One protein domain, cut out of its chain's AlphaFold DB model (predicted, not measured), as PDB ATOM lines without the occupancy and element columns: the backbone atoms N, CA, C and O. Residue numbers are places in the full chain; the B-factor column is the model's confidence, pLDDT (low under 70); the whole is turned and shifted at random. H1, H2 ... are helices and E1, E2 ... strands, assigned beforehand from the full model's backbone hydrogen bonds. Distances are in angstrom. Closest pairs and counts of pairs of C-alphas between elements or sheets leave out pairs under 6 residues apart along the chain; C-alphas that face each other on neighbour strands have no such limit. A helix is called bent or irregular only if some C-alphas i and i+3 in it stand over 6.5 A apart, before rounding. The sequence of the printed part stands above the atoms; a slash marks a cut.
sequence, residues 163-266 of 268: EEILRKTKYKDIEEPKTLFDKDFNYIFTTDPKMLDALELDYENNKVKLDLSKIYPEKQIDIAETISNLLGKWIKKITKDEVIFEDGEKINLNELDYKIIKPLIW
ATOM      1  N   GLU A 163      59.365 -41.109  32.037       67.81
ATOM      2  CA  GLU A 163      60.543 -40.458  31.472       67.81
ATOM      3  C   GLU A 163      60.306 -38.970  31.191       67.81
ATOM      4  O   GLU A 163      61.210 -38.150  31.364       67.81
ATOM      5  N   GLU A 164      59.096 -38.600  30.772       66.56
ATOM      6  CA  GLU A 164      58.715 -37.198  30.590       66.56
ATOM      7  C   GLU A 164      58.630 -36.470  31.926       66.56
ATOM      8  O   GLU A 164      59.083 -35.328  32.018       66.56
ATOM      9  N   ILE A 165      58.115 -37.143  32.963       69.00
ATOM     10  CA  ILE A 165      58.143 -36.638  34.336       69.00
ATOM     11  C   ILE A 165      59.597 -36.380  34.724       69.00
ATOM     12  O   ILE A 165      59.928 -35.229  34.983       69.00
ATOM     13  N   LEU A 166      60.483 -37.383  34.628       65.06
ATOM     14  CA  LEU A 166      61.906 -37.244  34.970       65.06
ATOM     15  C   LEU A 166      62.607 -36.096  34.230       65.06
ATOM     16  O   LEU A 166      63.465 -35.436  34.812       65.06
ATOM     17  N   ARG A 167      62.263 -35.848  32.958       65.12
ATOM     18  CA  ARG A 167      62.808 -34.722  32.176       65.12
ATOM     19  C   ARG A 167      62.308 -33.361  32.654       65.12
ATOM     20  O   ARG A 167      63.021 -32.372  32.506       65.12
ATOM     21  N   LYS A 168      61.073 -33.294  33.156       65.62
ATOM     22  CA  LYS A 168      60.453 -32.066  33.676       65.62
ATOM     23  C   LYS A 168      60.786 -31.824  35.151       65.62
ATOM     24  O   LYS A 168      60.639 -30.691  35.609       65.62
ATOM     25  N   THR A 169      61.203 -32.859  35.876       66.12
ATOM     26  CA  THR A 169      61.636 -32.796  37.272       66.12
ATOM     27  C   THR A 169      62.922 -31.982  37.374       66.12
ATOM     28  O   THR A 169      63.911 -32.270  36.698       66.12
ATOM     29  N   LYS A 170      62.925 -30.949  38.220       62.69
ATOM     30  CA  LYS A 170      64.150 -30.208  38.539       62.69
ATOM     31  C   LYS A 170      64.720 -30.815  39.807       62.69
ATOM     32  O   LYS A 170      64.048 -30.817  40.817       62.69
ATOM     33  N   TYR A 171      65.940 -31.321  39.805       64.38
ATOM     34  CA  TYR A 171      66.524 -31.824  41.050       64.38
ATOM     35  C   TYR A 171      67.298 -30.710  41.739       64.38
ATOM     36  O   TYR A 171      68.072 -30.004  41.092       64.38
ATOM     37  N   LYS A 172      67.098 -30.544  43.049       63.38
ATOM     38  CA  LYS A 172      68.116 -29.868  43.861       63.38
ATOM     39  C   LYS A 172      69.364 -30.741  43.888       63.38
ATOM     40  O   LYS A 172      69.246 -31.958  44.040       63.38
ATOM     41  N   ASP A 173      70.531 -30.116  43.779       62.69
ATOM     42  CA  ASP A 173      71.795 -30.807  44.004       62.69
ATOM     43  C   ASP A 173      71.780 -31.403  45.414       62.69
ATOM     44  O   ASP A 173      71.533 -30.709  46.404       62.69
ATOM     45  N   ILE A 174      71.966 -32.718  45.490       63.06
ATOM     46  CA  ILE A 174      72.039 -33.436  46.757       63.06
ATOM     47  C   ILE A 174      73.522 -33.520  47.107       63.06
ATOM     48  O   ILE A 174      74.290 -34.117  46.355       63.06
ATOM     49  N   GLU A 175      73.920 -32.920  48.229       62.38
ATOM     50  CA  GLU A 175      75.318 -32.930  48.689       62.38
ATOM     51  C   GLU A 175      75.839 -34.361  48.927       62.38
ATOM     52  O   GLU A 175      77.016 -34.630  48.698       62.38
ATOM     53  N   GLU A 176      74.955 -35.299  49.303       63.47
ATOM     54  CA  GLU A 176      75.280 -36.714  49.513       63.47
ATOM     55  C   GLU A 176      74.252 -37.651  48.839       63.47
ATOM     56  O   GLU A 176      73.062 -37.612  49.176       63.47
ATOM     57  N   PRO A 177      74.664 -38.524  47.900       59.28
ATOM     58  CA  PRO A 177      73.755 -39.461  47.249       59.28
ATOM     59  C   PRO A 177      73.268 -40.526  48.242       59.28
ATOM     60  O   PRO A 177      74.048 -41.348  48.718       59.28
ATOM     61  N   LYS A 178      71.962 -40.533  48.521       63.75
ATOM     62  CA  LYS A 178      71.312 -41.538  49.373       63.75
ATOM     63  C   LYS A 178      70.927 -42.783  48.573       63.75
ATOM     64  O   LYS A 178      70.435 -42.696  47.448       63.75
ATOM     65  N   THR A 179      71.108 -43.950  49.171       65.69
ATOM     66  CA  THR A 179      70.743 -45.271  48.649       65.69
ATOM     67  C   THR A 179      69.459 -45.786  49.295       65.69
ATOM     68  O   THR A 179      69.086 -45.354  50.381       65.69
ATOM     69  N   LEU A 180      68.808 -46.778  48.671       61.53
ATOM     70  CA  LEU A 180      67.600 -47.446  49.197       61.53
ATOM     71  C   LEU A 180      67.771 -48.054  50.607       61.53
ATOM     72  O   LEU A 180      66.788 -48.467  51.217       61.53
ATOM     73  N   PHE A 181      69.006 -48.146  51.105       71.88
ATOM     74  CA  PHE A 181      69.345 -48.689  52.420       71.88
ATOM     75  C   PHE A 181      69.509 -47.611  53.498       71.88
ATOM     76  O   PHE A 181      69.643 -47.946  54.677       71.88
ATOM     77  N   ASP A 182      69.479 -46.333  53.120       71.56
ATOM     78  CA  ASP A 182      69.519 -45.233  54.072       71.56
ATOM     79  C   ASP A 182      68.161 -45.073  54.755       71.56
ATOM     80  O   ASP A 182      67.110 -45.060  54.114       71.56
ATOM     81  N   LYS A 183      68.176 -44.919  56.084       63.28
ATOM     82  CA  LYS A 183      66.951 -44.766  56.890       63.28
ATOM     83  C   LYS A 183      66.113 -43.549  56.485       63.28
ATOM     84  O   LYS A 183      64.897 -43.583  56.637       63.28
ATOM     85  N   ASP A 184      66.770 -42.531  55.932       61.44
ATOM     86  CA  ASP A 184      66.159 -41.293  55.447       61.44
ATOM     87  C   ASP A 184      66.190 -41.218  53.911       61.44
ATOM     88  O   ASP A 184      66.333 -40.125  53.342       61.44
ATOM     89  N   PHE A 185      66.159 -42.371  53.230       56.56
ATOM     90  CA  PHE A 185      66.002 -42.423  51.782       56.56
ATOM     91  C   PHE A 185      64.641 -41.840  51.414       56.56
ATOM     92  O   PHE A 185      63.593 -42.456  51.611       56.56
ATOM     93  N   ASN A 186      64.667 -40.633  50.862       56.06
ATOM     94  CA  ASN A 186      63.488 -40.030  50.281       56.06
ATOM     95  C   ASN A 186      63.488 -40.355  48.784       56.06
ATOM     96  O   ASN A 186      64.506 -40.182  48.113       56.06
ATOM     97  N   TYR A 187      62.359 -40.841  48.260       53.91
ATOM     98  CA  TYR A 187      62.208 -41.114  46.829       53.91
ATOM     99  C   TYR A 187      62.663 -39.912  45.993       53.91
ATOM    100  O   TYR A 187      62.402 -38.772  46.373       53.91
ATOM    101  N   ILE A 188      63.258 -40.179  44.826       51.62
ATOM    102  CA  ILE A 188      63.747 -39.194  43.837       51.62
ATOM    103  C   ILE A 188      62.754 -38.033  43.611       51.62
ATOM    104  O   ILE A 188      63.152 -36.892  43.430       51.62
ATOM    105  N   PHE A 189      61.451 -38.292  43.714       50.56
ATOM    106  CA  PHE A 189      60.381 -37.298  43.571       50.56
ATOM    107  C   PHE A 189      60.309 -36.222  44.667       50.56
ATOM    108  O   PHE A 189      59.699 -35.180  44.463       50.56
ATOM    109  N   THR A 190      60.900 -36.448  45.841       53.34
ATOM    110  CA  THR A 190      60.870 -35.485  46.961       53.34
ATOM    111  C   THR A 190      61.870 -34.342  46.815       53.34
ATOM    112  O   THR A 190      61.739 -33.332  47.505       53.34
ATOM    113  N   THR A 191      62.856 -34.476  45.927       58.06
ATOM    114  CA  THR A 191      63.832 -33.420  45.627       58.06
ATOM    115  C   THR A 191      63.411 -32.533  44.454       58.06
ATOM    116  O   THR A 191      64.161 -31.620  44.106       58.06
ATOM    117  N   ASP A 192      62.211 -32.748  43.900       63.78
ATOM    118  CA  ASP A 192      61.609 -31.900  42.870       63.78
ATOM    119  C   ASP A 192      60.921 -30.665  43.476       63.78
ATOM    120  O   ASP A 192      59.860 -30.798  44.098       63.78
ATOM    121  N   PRO A 193      61.448 -29.439  43.291       64.25
ATOM    122  CA  PRO A 193      60.775 -28.238  43.740       64.25
ATOM    123  C   PRO A 193      59.550 -27.920  42.879       64.25
ATOM    124  O   PRO A 193      58.757 -27.096  43.308       64.25
ATOM    125  N   LYS A 194      59.327 -28.572  41.724       67.38
ATOM    126  CA  LYS A 194      58.178 -28.280  40.844       67.38
ATOM    127  C   LYS A 194      56.836 -28.341  41.584       67.38
ATOM    128  O   LYS A 194      55.970 -27.503  41.357       67.38
ATOM    129  N   MET A 195      56.670 -29.310  42.487       66.94
ATOM    130  CA  MET A 195      55.477 -29.395  43.339       66.94
ATOM    131  C   MET A 195      55.515 -28.413  44.509       66.94
ATOM    132  O   MET A 195      54.466 -27.918  44.906       66.94
ATOM    133  N   LEU A 196      56.696 -28.107  45.051       66.81
ATOM    134  CA  LEU A 196      56.848 -27.106  46.109       66.81
ATOM    135  C   LEU A 196      56.459 -25.708  45.608       66.81
ATOM    136  O   LEU A 196      55.761 -24.986  46.309       66.81
ATOM    137  N   ASP A 197      56.833 -25.369  44.374       68.88
ATOM    138  CA  ASP A 197      56.501 -24.104  43.713       68.88
ATOM    139  C   ASP A 197      54.983 -23.945  43.511       68.88
ATOM    140  O   ASP A 197      54.464 -22.826  43.487       68.88
ATOM    141  N   ALA A 198      54.260 -25.063  43.397       72.06
ATOM    142  CA  ALA A 198      52.806 -25.098  43.282       72.06
ATOM    143  C   ALA A 198      52.075 -24.973  44.628       72.06
ATOM    144  O   ALA A 198      50.871 -24.723  44.637       72.06
ATOM    145  N   LEU A 199      52.768 -25.145  45.758       72.25
ATOM    146  CA  LEU A 199      52.179 -25.076  47.093       72.25
ATOM    147  C   LEU A 199      52.393 -23.682  47.696       72.25
ATOM    148  O   LEU A 199      53.513 -23.244  47.938       72.25
ATOM    149  N   GLU A 200      51.299 -22.993  47.991       70.94
ATOM    150  CA  GLU A 200      51.282 -21.755  48.762       70.94
ATOM    151  C   GLU A 200      50.910 -22.078  50.212       70.94
ATOM    152  O   GLU A 200      49.815 -22.567  50.503       70.94
ATOM    153  N   LEU A 201      51.849 -21.839  51.127       70.12
ATOM    154  CA  LEU A 201      51.671 -22.103  52.552       70.12
ATOM    155  C   LEU A 201      51.138 -20.851  53.248       70.12
ATOM    156  O   LEU A 201      51.836 -19.844  53.348       70.12
ATOM    157  N   ASP A 202      49.915 -20.941  53.763       67.56
ATOM    158  CA  ASP A 202      49.368 -19.975  54.707       67.56
ATOM    159  C   ASP A 202      49.636 -20.484  56.129       67.56
ATOM    160  O   ASP A 202      48.886 -21.290  56.695       67.56
ATOM    161  N   TYR A 203      50.764 -20.034  56.683       66.19
ATOM    162  CA  TYR A 203      51.223 -20.408  58.019       66.19
ATOM    163  C   TYR A 203      50.304 -19.897  59.137       66.19
ATOM    164  O   TYR A 203      50.272 -20.504  60.205       66.19
ATOM    165  N   GLU A 204      49.549 -18.817  58.911       67.62
ATOM    166  CA  GLU A 204      48.668 -18.225  59.926       67.62
ATOM    167  C   GLU A 204      47.379 -19.037  60.082       67.62
ATOM    168  O   GLU A 204      46.914 -19.264  61.199       67.62
ATOM    169  N   ASN A 205      46.838 -19.545  58.971       69.69
ATOM    170  CA  ASN A 205      45.600 -20.329  58.963       69.69
ATOM    171  C   ASN A 205      45.821 -21.849  58.900       69.69
ATOM    172  O   ASN A 205      44.850 -22.608  58.846       69.69
ATOM    173  N   ASN A 206      47.080 -22.309  58.892       66.31
ATOM    174  CA  ASN A 206      47.464 -23.712  58.688       66.31
ATOM    175  C   ASN A 206      46.801 -24.323  57.434       66.31
ATOM    176  O   ASN A 206      46.377 -25.485  57.423       66.31
ATOM    177  N   LYS A 207      46.669 -23.505  56.383       66.12
ATOM    178  CA  LYS A 207      46.087 -23.882  55.094       66.12
ATOM    179  C   LYS A 207      47.205 -24.012  54.066       66.12
ATOM    180  O   LYS A 207      48.132 -23.211  54.018       66.12
ATOM    181  N   VAL A 208      47.095 -25.026  53.219       68.19
ATOM    182  CA  VAL A 208      47.980 -25.205  52.067       68.19
ATOM    183  C   VAL A 208      47.123 -25.039  50.833       68.19
ATOM    184  O   VAL A 208      46.192 -25.815  50.627       68.19
ATOM    185  N   LYS A 209      47.424 -24.017  50.041       70.69
ATOM    186  CA  LYS A 209      46.752 -23.750  48.779       70.69
ATOM    187  C   LYS A 209      47.594 -24.322  47.648       70.69
ATOM    188  O   LYS A 209      48.811 -24.175  47.632       70.69
ATOM    189  N   LEU A 210      46.945 -24.997  46.711       72.88
ATOM    190  CA  LEU A 210      47.597 -25.581  45.548       72.88
ATOM    191  C   LEU A 210      47.260 -24.762  44.304       72.88
ATOM    192  O   LEU A 210      46.093 -24.657  43.933       72.88
ATOM    193  N   ASP A 211      48.284 -24.255  43.632       73.19
ATOM    194  CA  ASP A 211      48.166 -23.637  42.319       73.19
ATOM    195  C   ASP A 211      48.789 -24.537  41.242       73.19
ATOM    196  O   ASP A 211      49.980 -24.465  40.927       73.19
ATOM    197  N   LEU A 212      47.955 -25.395  40.652       71.62
ATOM    198  CA  LEU A 212      48.370 -26.316  39.587       71.62
ATOM    199  C   LEU A 212      48.803 -25.599  38.303       71.62
ATOM    200  O   LEU A 212      49.514 -26.198  37.492       71.62
ATOM    201  N   SER A 213      48.419 -24.329  38.113       70.06
ATOM    202  CA  SER A 213      48.838 -23.557  36.939       70.06
ATOM    203  C   SER A 213      50.355 -23.359  36.902       70.06
ATOM    204  O   SER A 213      50.942 -23.287  35.826       70.06
ATOM    205  N   LYS A 214      51.025 -23.386  38.060       72.38
ATOM    206  CA  LYS A 214      52.489 -23.312  38.155       72.38
ATOM    207  C   LYS A 214      53.184 -24.593  37.683       72.38
ATOM    208  O   LYS A 214      54.330 -24.539  37.245       72.38
ATOM    209  N   ILE A 215      52.499 -25.740  37.732       72.06
ATOM    210  CA  ILE A 215      53.060 -27.046  37.342       72.06
ATOM    211  C   ILE A 215      53.009 -27.225  35.822       72.06
ATOM    212  O   ILE A 215      53.957 -27.745  35.226       72.06
ATOM    213  N   TYR A 216      51.908 -26.793  35.203       70.75
ATOM    214  CA  TYR A 216      51.696 -26.858  33.757       70.75
ATOM    215  C   TYR A 216      51.117 -25.533  33.238       70.75
ATOM    216  O   TYR A 216      49.937 -25.471  32.905       70.75
ATOM    217  N   PRO A 217      51.935 -24.471  33.123       66.81
ATOM    218  CA  PRO A 217      51.458 -23.131  32.759       66.81
ATOM    219  C   PRO A 217      50.809 -23.059  31.374       66.81
ATOM    220  O   PRO A 217      49.975 -22.195  31.118       66.81
ATOM    221  N   GLU A 218      51.160 -23.987  30.484       68.12
ATOM    222  CA  GLU A 218      50.621 -24.072  29.125       68.12
ATOM    223  C   GLU A 218      49.389 -24.987  29.010       68.12
ATOM    224  O   GLU A 218      48.764 -25.036  27.951       68.12
ATOM    225  N   LYS A 219      49.021 -25.723  30.075       68.88
ATOM    226  CA  LYS A 219      47.912 -26.690  30.051       68.88
ATOM    227  C   LYS A 219      46.833 -26.325  31.066       68.88
ATOM    228  O   LYS A 219      47.099 -26.083  32.237       68.88
ATOM    229  N   GLN A 220      45.580 -26.359  30.624       72.00
ATOM    230  CA  GLN A 220      44.440 -26.222  31.522       72.00
ATOM    231  C   GLN A 220      44.149 -27.576  32.180       72.00
ATOM    232  O   GLN A 220      43.776 -28.529  31.498       72.00
ATOM    233  N   ILE A 221      44.314 -27.663  33.501       76.50
ATOM    234  CA  ILE A 221      43.964 -28.864  34.267       76.50
ATOM    235  C   ILE A 221      42.484 -28.806  34.653       76.50
ATOM    236  O   ILE A 221      42.034 -27.836  35.263       76.50
ATOM    237  N   ASP A 222      41.734 -29.861  34.332       81.00
ATOM    238  CA  ASP A 222      40.359 -30.038  34.804       81.00
ATOM    239  C   ASP A 222      40.362 -30.554  36.250       81.00
ATOM    240  O   ASP A 222      40.360 -31.758  36.530       81.00
ATOM    241  N   ILE A 223      40.422 -29.608  37.186       81.25
ATOM    242  CA  ILE A 223      40.470 -29.889  38.622       81.25
ATOM    243  C   ILE A 223      39.167 -30.541  39.102       81.25
ATOM    244  O   ILE A 223      39.206 -31.459  39.919       81.25
ATOM    245  N   ALA A 224      38.019 -30.106  38.578       86.00
ATOM    246  CA  ALA A 224      36.719 -30.627  38.985       86.00
ATOM    247  C   ALA A 224      36.606 -32.126  38.668       86.00
ATOM    248  O   ALA A 224      36.261 -32.919  39.548       86.00
ATOM    249  N   GLU A 225      36.969 -32.526  37.447       85.50
ATOM    250  CA  GLU A 225      36.979 -33.937  37.054       85.50
ATOM    251  C   GLU A 225      38.051 -34.734  37.810       85.50
ATOM    252  O   GLU A 225      37.822 -35.874  38.211       85.50
ATOM    253  N   THR A 226      39.220 -34.137  38.048       84.25
ATOM    254  CA  THR A 226      40.291 -34.782  38.822       84.25
ATOM    255  C   THR A 226      39.805 -35.163  40.222       84.25
ATOM    256  O   THR A 226      40.007 -36.293  40.664       84.25
ATOM    257  N   ILE A 227      39.096 -34.257  40.900       85.81
ATOM    258  CA  ILE A 227      38.510 -34.514  42.221       85.81
ATOM    259  C   ILE A 227      37.375 -35.538  42.128       85.81
ATOM    260  O   ILE A 227      37.302 -36.443  42.956       85.81
ATOM    261  N   SER A 228      36.519 -35.438  41.108       89.12
ATOM    262  CA  SER A 228      35.461 -36.418  40.824       89.12
ATOM    263  C   SER A 228      36.016 -37.839  40.722       89.12
ATOM    264  O   SER A 228      35.511 -38.750  41.379       89.12
ATOM    265  N   ASN A 229      37.092 -38.024  39.955       86.69
ATOM    266  CA  ASN A 229      37.757 -39.315  39.785       86.69
ATOM    267  C   ASN A 229      38.421 -39.797  41.077       86.69
ATOM    268  O   ASN A 229      38.326 -40.974  41.414       86.69
ATOM    269  N   LEU A 230      39.060 -38.889  41.817       85.31
ATOM    270  CA  LEU A 230      39.746 -39.216  43.063       85.31
ATOM    271  C   LEU A 230      38.782 -39.636  44.180       85.31
ATOM    272  O   LEU A 230      39.077 -40.560  44.934       85.31
ATOM    273  N   LEU A 231      37.633 -38.964  44.285       87.62
ATOM    274  CA  LEU A 231      36.609 -39.251  45.291       87.62
ATOM    275  C   LEU A 231      35.616 -40.334  44.842       87.62
ATOM    276  O   LEU A 231      34.845 -40.824  45.666       87.62
ATOM    277  N   GLY A 232      35.603 -40.688  43.552       89.56
ATOM    278  CA  GLY A 232      34.620 -41.602  42.967       89.56
ATOM    279  C   GLY A 232      33.194 -41.039  42.971       89.56
ATOM    280  O   GLY A 232      32.234 -41.797  43.099       89.56
ATOM    281  N   LYS A 233      33.047 -39.711  42.878       91.38
ATOM    282  CA  LYS A 233      31.760 -39.005  42.987       91.38
ATOM    283  C   LYS A 233      31.371 -38.370  41.669       91.38
ATOM    284  O   LYS A 233      32.182 -37.688  41.065       91.38
ATOM    285  N   TRP A 234      30.115 -38.514  41.267       92.19
ATOM    286  CA  TRP A 234      29.612 -37.902  40.040       92.19
ATOM    287  C   TRP A 234      29.349 -36.406  40.215       92.19
ATOM    288  O   TRP A 234      28.744 -35.971  41.199       92.19
ATOM    289  N   ILE A 235      29.795 -35.612  39.242       92.06
ATOM    290  CA  ILE A 235      29.576 -34.166  39.218       92.06
ATOM    291  C   ILE A 235      28.145 -33.868  38.771       92.06
ATOM    292  O   ILE A 235      27.730 -34.235  37.674       92.06
ATOM    293  N   LYS A 236      27.420 -33.104  39.587       92.75
ATOM    294  CA  LYS A 236      26.095 -32.571  39.260       92.75
ATOM    295  C   LYS A 236      26.174 -31.218  38.559       92.75
ATOM    296  O   LYS A 236      25.387 -30.939  37.655       92.75
ATOM    297  N   LYS A 237      27.079 -30.340  39.002       91.75
ATOM    298  CA  LYS A 237      27.246 -28.987  38.449       91.75
ATOM    299  C   LYS A 237      28.654 -28.454  38.696       91.75
ATOM    300  O   LYS A 237      29.180 -28.602  39.793       91.75
ATOM    301  N   ILE A 238      29.206 -27.763  37.700       89.62
ATOM    302  CA  ILE A 238      30.465 -27.015  37.800       89.62
ATOM    303  C   ILE A 238      30.139 -25.521  37.715       89.62
ATOM    304  O   ILE A 238      29.367 -25.095  36.849       89.62
ATOM    305  N   THR A 239      30.683 -24.728  38.630       87.75
ATOM    306  CA  THR A 239      30.704 -23.261  38.566       87.75
ATOM    307  C   THR A 239      32.148 -22.785  38.405       87.75
ATOM    308  O   THR A 239      33.070 -23.594  38.351       87.75
ATOM    309  N   LYS A 240      32.362 -21.469  38.289       83.19
ATOM    310  CA  LYS A 240      33.713 -20.907  38.160       83.19
ATOM    311  C   LYS A 240      34.611 -21.274  39.348       83.19
ATOM    312  O   LYS A 240      35.797 -21.505  39.152       83.19
ATOM    313  N   ASP A 241      34.028 -21.342  40.541       87.12
ATOM    314  CA  ASP A 241      34.769 -21.451  41.797       87.12
ATOM    315  C   ASP A 241      34.454 -22.743  42.565       87.12
ATOM    316  O   ASP A 241      35.130 -23.042  43.541       87.12
ATOM    317  N   GLU A 242      33.442 -23.521  42.164       90.00
ATOM    318  CA  GLU A 242      32.977 -24.685  42.925       90.00
ATOM    319  C   GLU A 242      32.557 -25.859  42.032       90.00
ATOM    320  O   GLU A 242      31.984 -25.689  40.952       90.00
ATOM    321  N   VAL A 243      32.754 -27.072  42.546       90.94
ATOM    322  CA  VAL A 243      32.158 -28.304  42.021       90.94
ATOM    323  C   VAL A 243      31.112 -28.826  43.005       90.94
ATOM    324  O   VAL A 243      31.349 -28.882  44.211       90.94
ATOM    325  N   ILE A 244      29.933 -29.173  42.489       92.69
ATOM    326  CA  ILE A 244      28.814 -29.734  43.252       92.69
ATOM    327  C   ILE A 244      28.603 -31.172  42.787       92.69
ATOM    328  O   ILE A 244      28.343 -31.398  41.600       92.69
ATOM    329  N   PHE A 245      28.669 -32.123  43.713       93.94
ATOM    330  CA  PHE A 245      28.461 -33.546  43.447       93.94
ATOM    331  C   PHE A 245      26.988 -33.951  43.581       93.94
ATOM    332  O   PHE A 245      26.146 -33.196  44.080       93.94
ATOM    333  N   GLU A 246      26.646 -35.146  43.096       92.75
ATOM    334  CA  GLU A 246      25.278 -35.676  43.171       92.75
ATOM    335  C   GLU A 246      24.778 -35.901  44.603       92.75
ATOM    336  O   GLU A 246      23.588 -35.721  44.864       92.75
ATOM    337  N   ASP A 247      25.679 -36.209  45.536       92.06
ATOM    338  CA  ASP A 247      25.388 -36.357  46.967       92.06
ATOM    339  C   ASP A 247      25.171 -35.014  47.694       92.06
ATOM    340  O   ASP A 247      24.815 -34.989  48.872       92.06
ATOM    341  N   GLY A 248      25.336 -33.891  46.985       89.62
ATOM    342  CA  GLY A 248      25.168 -32.541  47.513       89.62
ATOM    343  C   GLY A 248      26.428 -31.940  48.132       89.62
ATOM    344  O   GLY A 248      26.383 -30.768  48.522       89.62
ATOM    345  N   GLU A 249      27.543 -32.678  48.194       90.94
ATOM    346  CA  GLU A 249      28.825 -32.129  48.632       90.94
ATOM    347  C   GLU A 249      29.310 -31.049  47.657       90.94
ATOM    348  O   GLU A 249      29.123 -31.139  46.438       90.94
ATOM    349  N   LYS A 250      29.923 -30.000  48.211       90.62
ATOM    350  CA  LYS A 250      30.487 -28.886  47.451       90.62
ATOM    351  C   LYS A 250      31.952 -28.722  47.799       90.62
ATOM    352  O   LYS A 250      32.291 -28.639  48.977       90.62
ATOM    353  N   ILE A 251      32.791 -28.620  46.777       87.00
ATOM    354  CA  ILE A 251      34.218 -28.345  46.937       87.00
ATOM    355  C   ILE A 251      34.548 -27.047  46.208       87.00
ATOM    356  O   ILE A 251      34.226 -26.888  45.030       87.00
ATOM    357  N   ASN A 252      35.190 -26.124  46.923       85.75
ATOM    358  CA  ASN A 252      35.694 -24.876  46.367       85.75
ATOM    359  C   ASN A 252      37.036 -25.136  45.665       85.75
ATOM    360  O   ASN A 252      37.961 -25.673  46.269       85.75
ATOM    361  N   LEU A 253      37.132 -24.760  44.392       79.50
ATOM    362  CA  LEU A 253      38.299 -24.980  43.539       79.50
ATOM    363  C   LEU A 253      39.442 -23.993  43.833       79.50
ATOM    364  O   LEU A 253      40.596 -24.310  43.566       79.50
ATOM    365  N   ASN A 254      39.145 -22.819  44.400       76.69
ATOM    366  CA  ASN A 254      40.151 -21.816  44.774       76.69
ATOM    367  C   ASN A 254      40.774 -22.092  46.156       76.69
ATOM    368  O   ASN A 254      41.874 -21.618  46.443       76.69
ATOM    369  N   GLU A 255      40.076 -22.855  47.002       76.44
ATOM    370  CA  GLU A 255      40.486 -23.233  48.361       76.44
ATOM    371  C   GLU A 255      40.539 -24.760  48.533       76.44
ATOM    372  O   GLU A 255      39.922 -25.335  49.431       76.44
ATOM    373  N   LEU A 256      41.277 -25.436  47.653       75.69
ATOM    374  CA  LEU A 256      41.460 -26.884  47.732       75.69
ATOM    375  C   LEU A 256      42.342 -27.291  48.912       75.69
ATOM    376  O   LEU A 256      43.496 -26.877  48.999       75.69
ATOM    377  N   ASP A 257      41.820 -28.164  49.777       75.81
ATOM    378  CA  ASP A 257      42.617 -28.789  50.835       75.81
ATOM    379  C   ASP A 257      43.625 -29.769  50.217       75.81
ATOM    380  O   ASP A 257      43.255 -30.739  49.540       75.81
ATOM    381  N   TYR A 258      44.910 -29.552  50.503       73.12
ATOM    382  CA  TYR A 258      45.993 -30.423  50.058       73.12
ATOM    383  C   TYR A 258      45.799 -31.900  50.449       73.12
ATOM    384  O   TYR A 258      46.338 -32.794  49.798       73.12
ATOM    385  N   LYS A 259      45.037 -32.192  51.510       76.25
ATOM    386  CA  LYS A 259      44.743 -33.570  51.931       76.25
ATOM    387  C   LYS A 259      43.933 -34.334  50.895       76.25
ATOM    388  O   LYS A 259      44.135 -35.539  50.768       76.25
ATOM    389  N   ILE A 260      43.053 -33.642  50.169       76.50
ATOM    390  CA  ILE A 260      42.220 -34.244  49.125       76.50
ATOM    391  C   ILE A 260      43.121 -34.694  47.982       76.50
ATOM    392  O   ILE A 260      43.092 -35.853  47.610       76.50
ATOM    393  N   ILE A 261      43.982 -33.806  47.492       73.06
ATOM    394  CA  ILE A 261      44.895 -34.051  46.364       73.06
ATOM    395  C   ILE A 261      46.112 -34.911  46.725       73.06
ATOM    396  O   ILE A 261      46.795 -35.393  45.828       73.06
ATOM    397  N   LYS A 262      46.414 -35.102  48.017       71.88
ATOM    398  CA  LYS A 262      47.616 -35.801  48.495       71.88
ATOM    399  C   LYS A 262      47.888 -37.135  47.777       71.88
ATOM    400  O   LYS A 262      49.046 -37.355  47.422       71.88
ATOM    401  N   PRO A 263      46.890 -38.006  47.520       73.06
ATOM    402  CA  PRO A 263      47.120 -39.269  46.816       73.06
ATOM    403  C   PRO A 263      47.568 -39.103  45.355       73.06
ATOM    404  O   PRO A 263      48.185 -40.011  44.814       73.06
ATOM    405  N   LEU A 264      47.279 -37.962  44.718       65.62
ATOM    406  CA  LEU A 264      47.761 -37.638  43.368       65.62
ATOM    407  C   LEU A 264      49.232 -37.204  43.365       65.62
ATOM    408  O   LEU A 264      49.879 -37.234  42.325       65.62
ATOM    409  N   ILE A 265      49.740 -36.766  44.519       60.03
ATOM    410  CA  ILE A 265      51.090 -36.215  44.685       60.03
ATOM    411  C   ILE A 265      52.052 -37.286  45.201       60.03
ATOM    412  O   ILE A 265      53.200 -37.357  44.769       60.03
ATOM    413  N   TRP A 266      51.588 -38.118  46.134       54.81
ATOM    414  CA  TRP A 266      52.389 -39.167  46.745       54.81
ATOM    415  C   TRP A 266      51.658 -40.500  46.670       54.81
ATOM    416  O   TRP A 266      50.659 -40.726  47.358       54.81
TER     417      TRP A 266
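What this domain is: This is residues 163 to 266 of the 268 residues of the protein "Methyltransferase" of bacterium (UniProt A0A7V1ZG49). A small antiparallel sheet of three strands, E3, E4 and E5, with helix H4 over one face, forms one end of a loosely strung domain. Helix H5 lies between that unit and a separate hairpin, E1 and E2, and beyond the hairpin the short helices H1, H2 and H3 and the long loop of residues 169 to 187 make the other end. The printed part has 104 residues, with five named helices and five named strands in the order H1 H2 H3 E1 E2 H4 E3 E4 E5 H5; the larger sheet has the order E3 - E4 - E5. The class is mixed, helices and strands, with 51 residues, under half, in named elements. The whole is loose, with a radius of gyration of the C-alphas of 16.6 A and spans of 50 by 34 by 25 A.

Where its parts are: E3 is residues 235 to 238, E4 residues 242 to 245 and 10.0 A long, and E5 residues 250 to 252. H4, residues 223 to 231, is 12.1 A long and begins at C-alpha 223 (40.470, -29.889, 38.622). H5, residues 258 to 265, is 9.4 A long and ends at C-alpha 265 (51.090, -36.215, 44.685); it is irregular, with C-alphas 260 and 263 7.4 A apart. E1, residues 199 to 202, is 9.6 A long, and E2, residues 207 to 210, is 9.8 A long. H1 is residues 163 to 168, beginning at C-alpha 163 (60.543, -40.458, 31.472); H2 is residues 188 to 191 and H3 residues 193 to 197.

How they stand to each other: E3, E4 and E5 form a meander, each strand the antiparallel neighbour of the one before. E3 and E4 are a hairpin, with N 236 and O 244 within hydrogen-bond range at 2.8 A. E4 and E5 are a hairpin too, with N 243 and O 251 at 2.9 A. H4 is on this sheet at a height of 9.0 A, over E4 and slantwise to the strands, at 34 degrees to E4 on the local plane; the closest C-alphas of H4 and E4 are those of Ala 224 and Val 243, 6.0 A apart. H4 and H5 are close but not clearly touching, the closest C-alphas being those of Ile 227 and Ile 261, 7.6 A apart, and their lines are about perpendicular at 85 degrees. The closest C-alphas of H5 and E2 are those of Tyr 258 and Val 208, 5.9 A apart. E1 and E2 are an antiparallel hairpin, with N 200 and O 209 at 2.8 A. H2 and H3 meet only through their link, and H1 and H2 are apart. Each O i to N i+4 pair is within hydrogen-bond range in H1, H3 and H4, but in H5 1 of 4 is, beside 3 of 5 O i to N i+3 pairs; H2 is too short for an O i to N i+4 pair.

The domain as a whole: The two C-alphas farthest apart, those of Glu 175 and Glu 246, are 50.4 A apart. The printed part has no cut. The links H1 to H2, 19 residues, and E2 to H4, 12 residues, are long. The mean pLDDT of the printed part is 73.5, and 46 residues are under 70, among them residues 163 to 180 and 183 to 197.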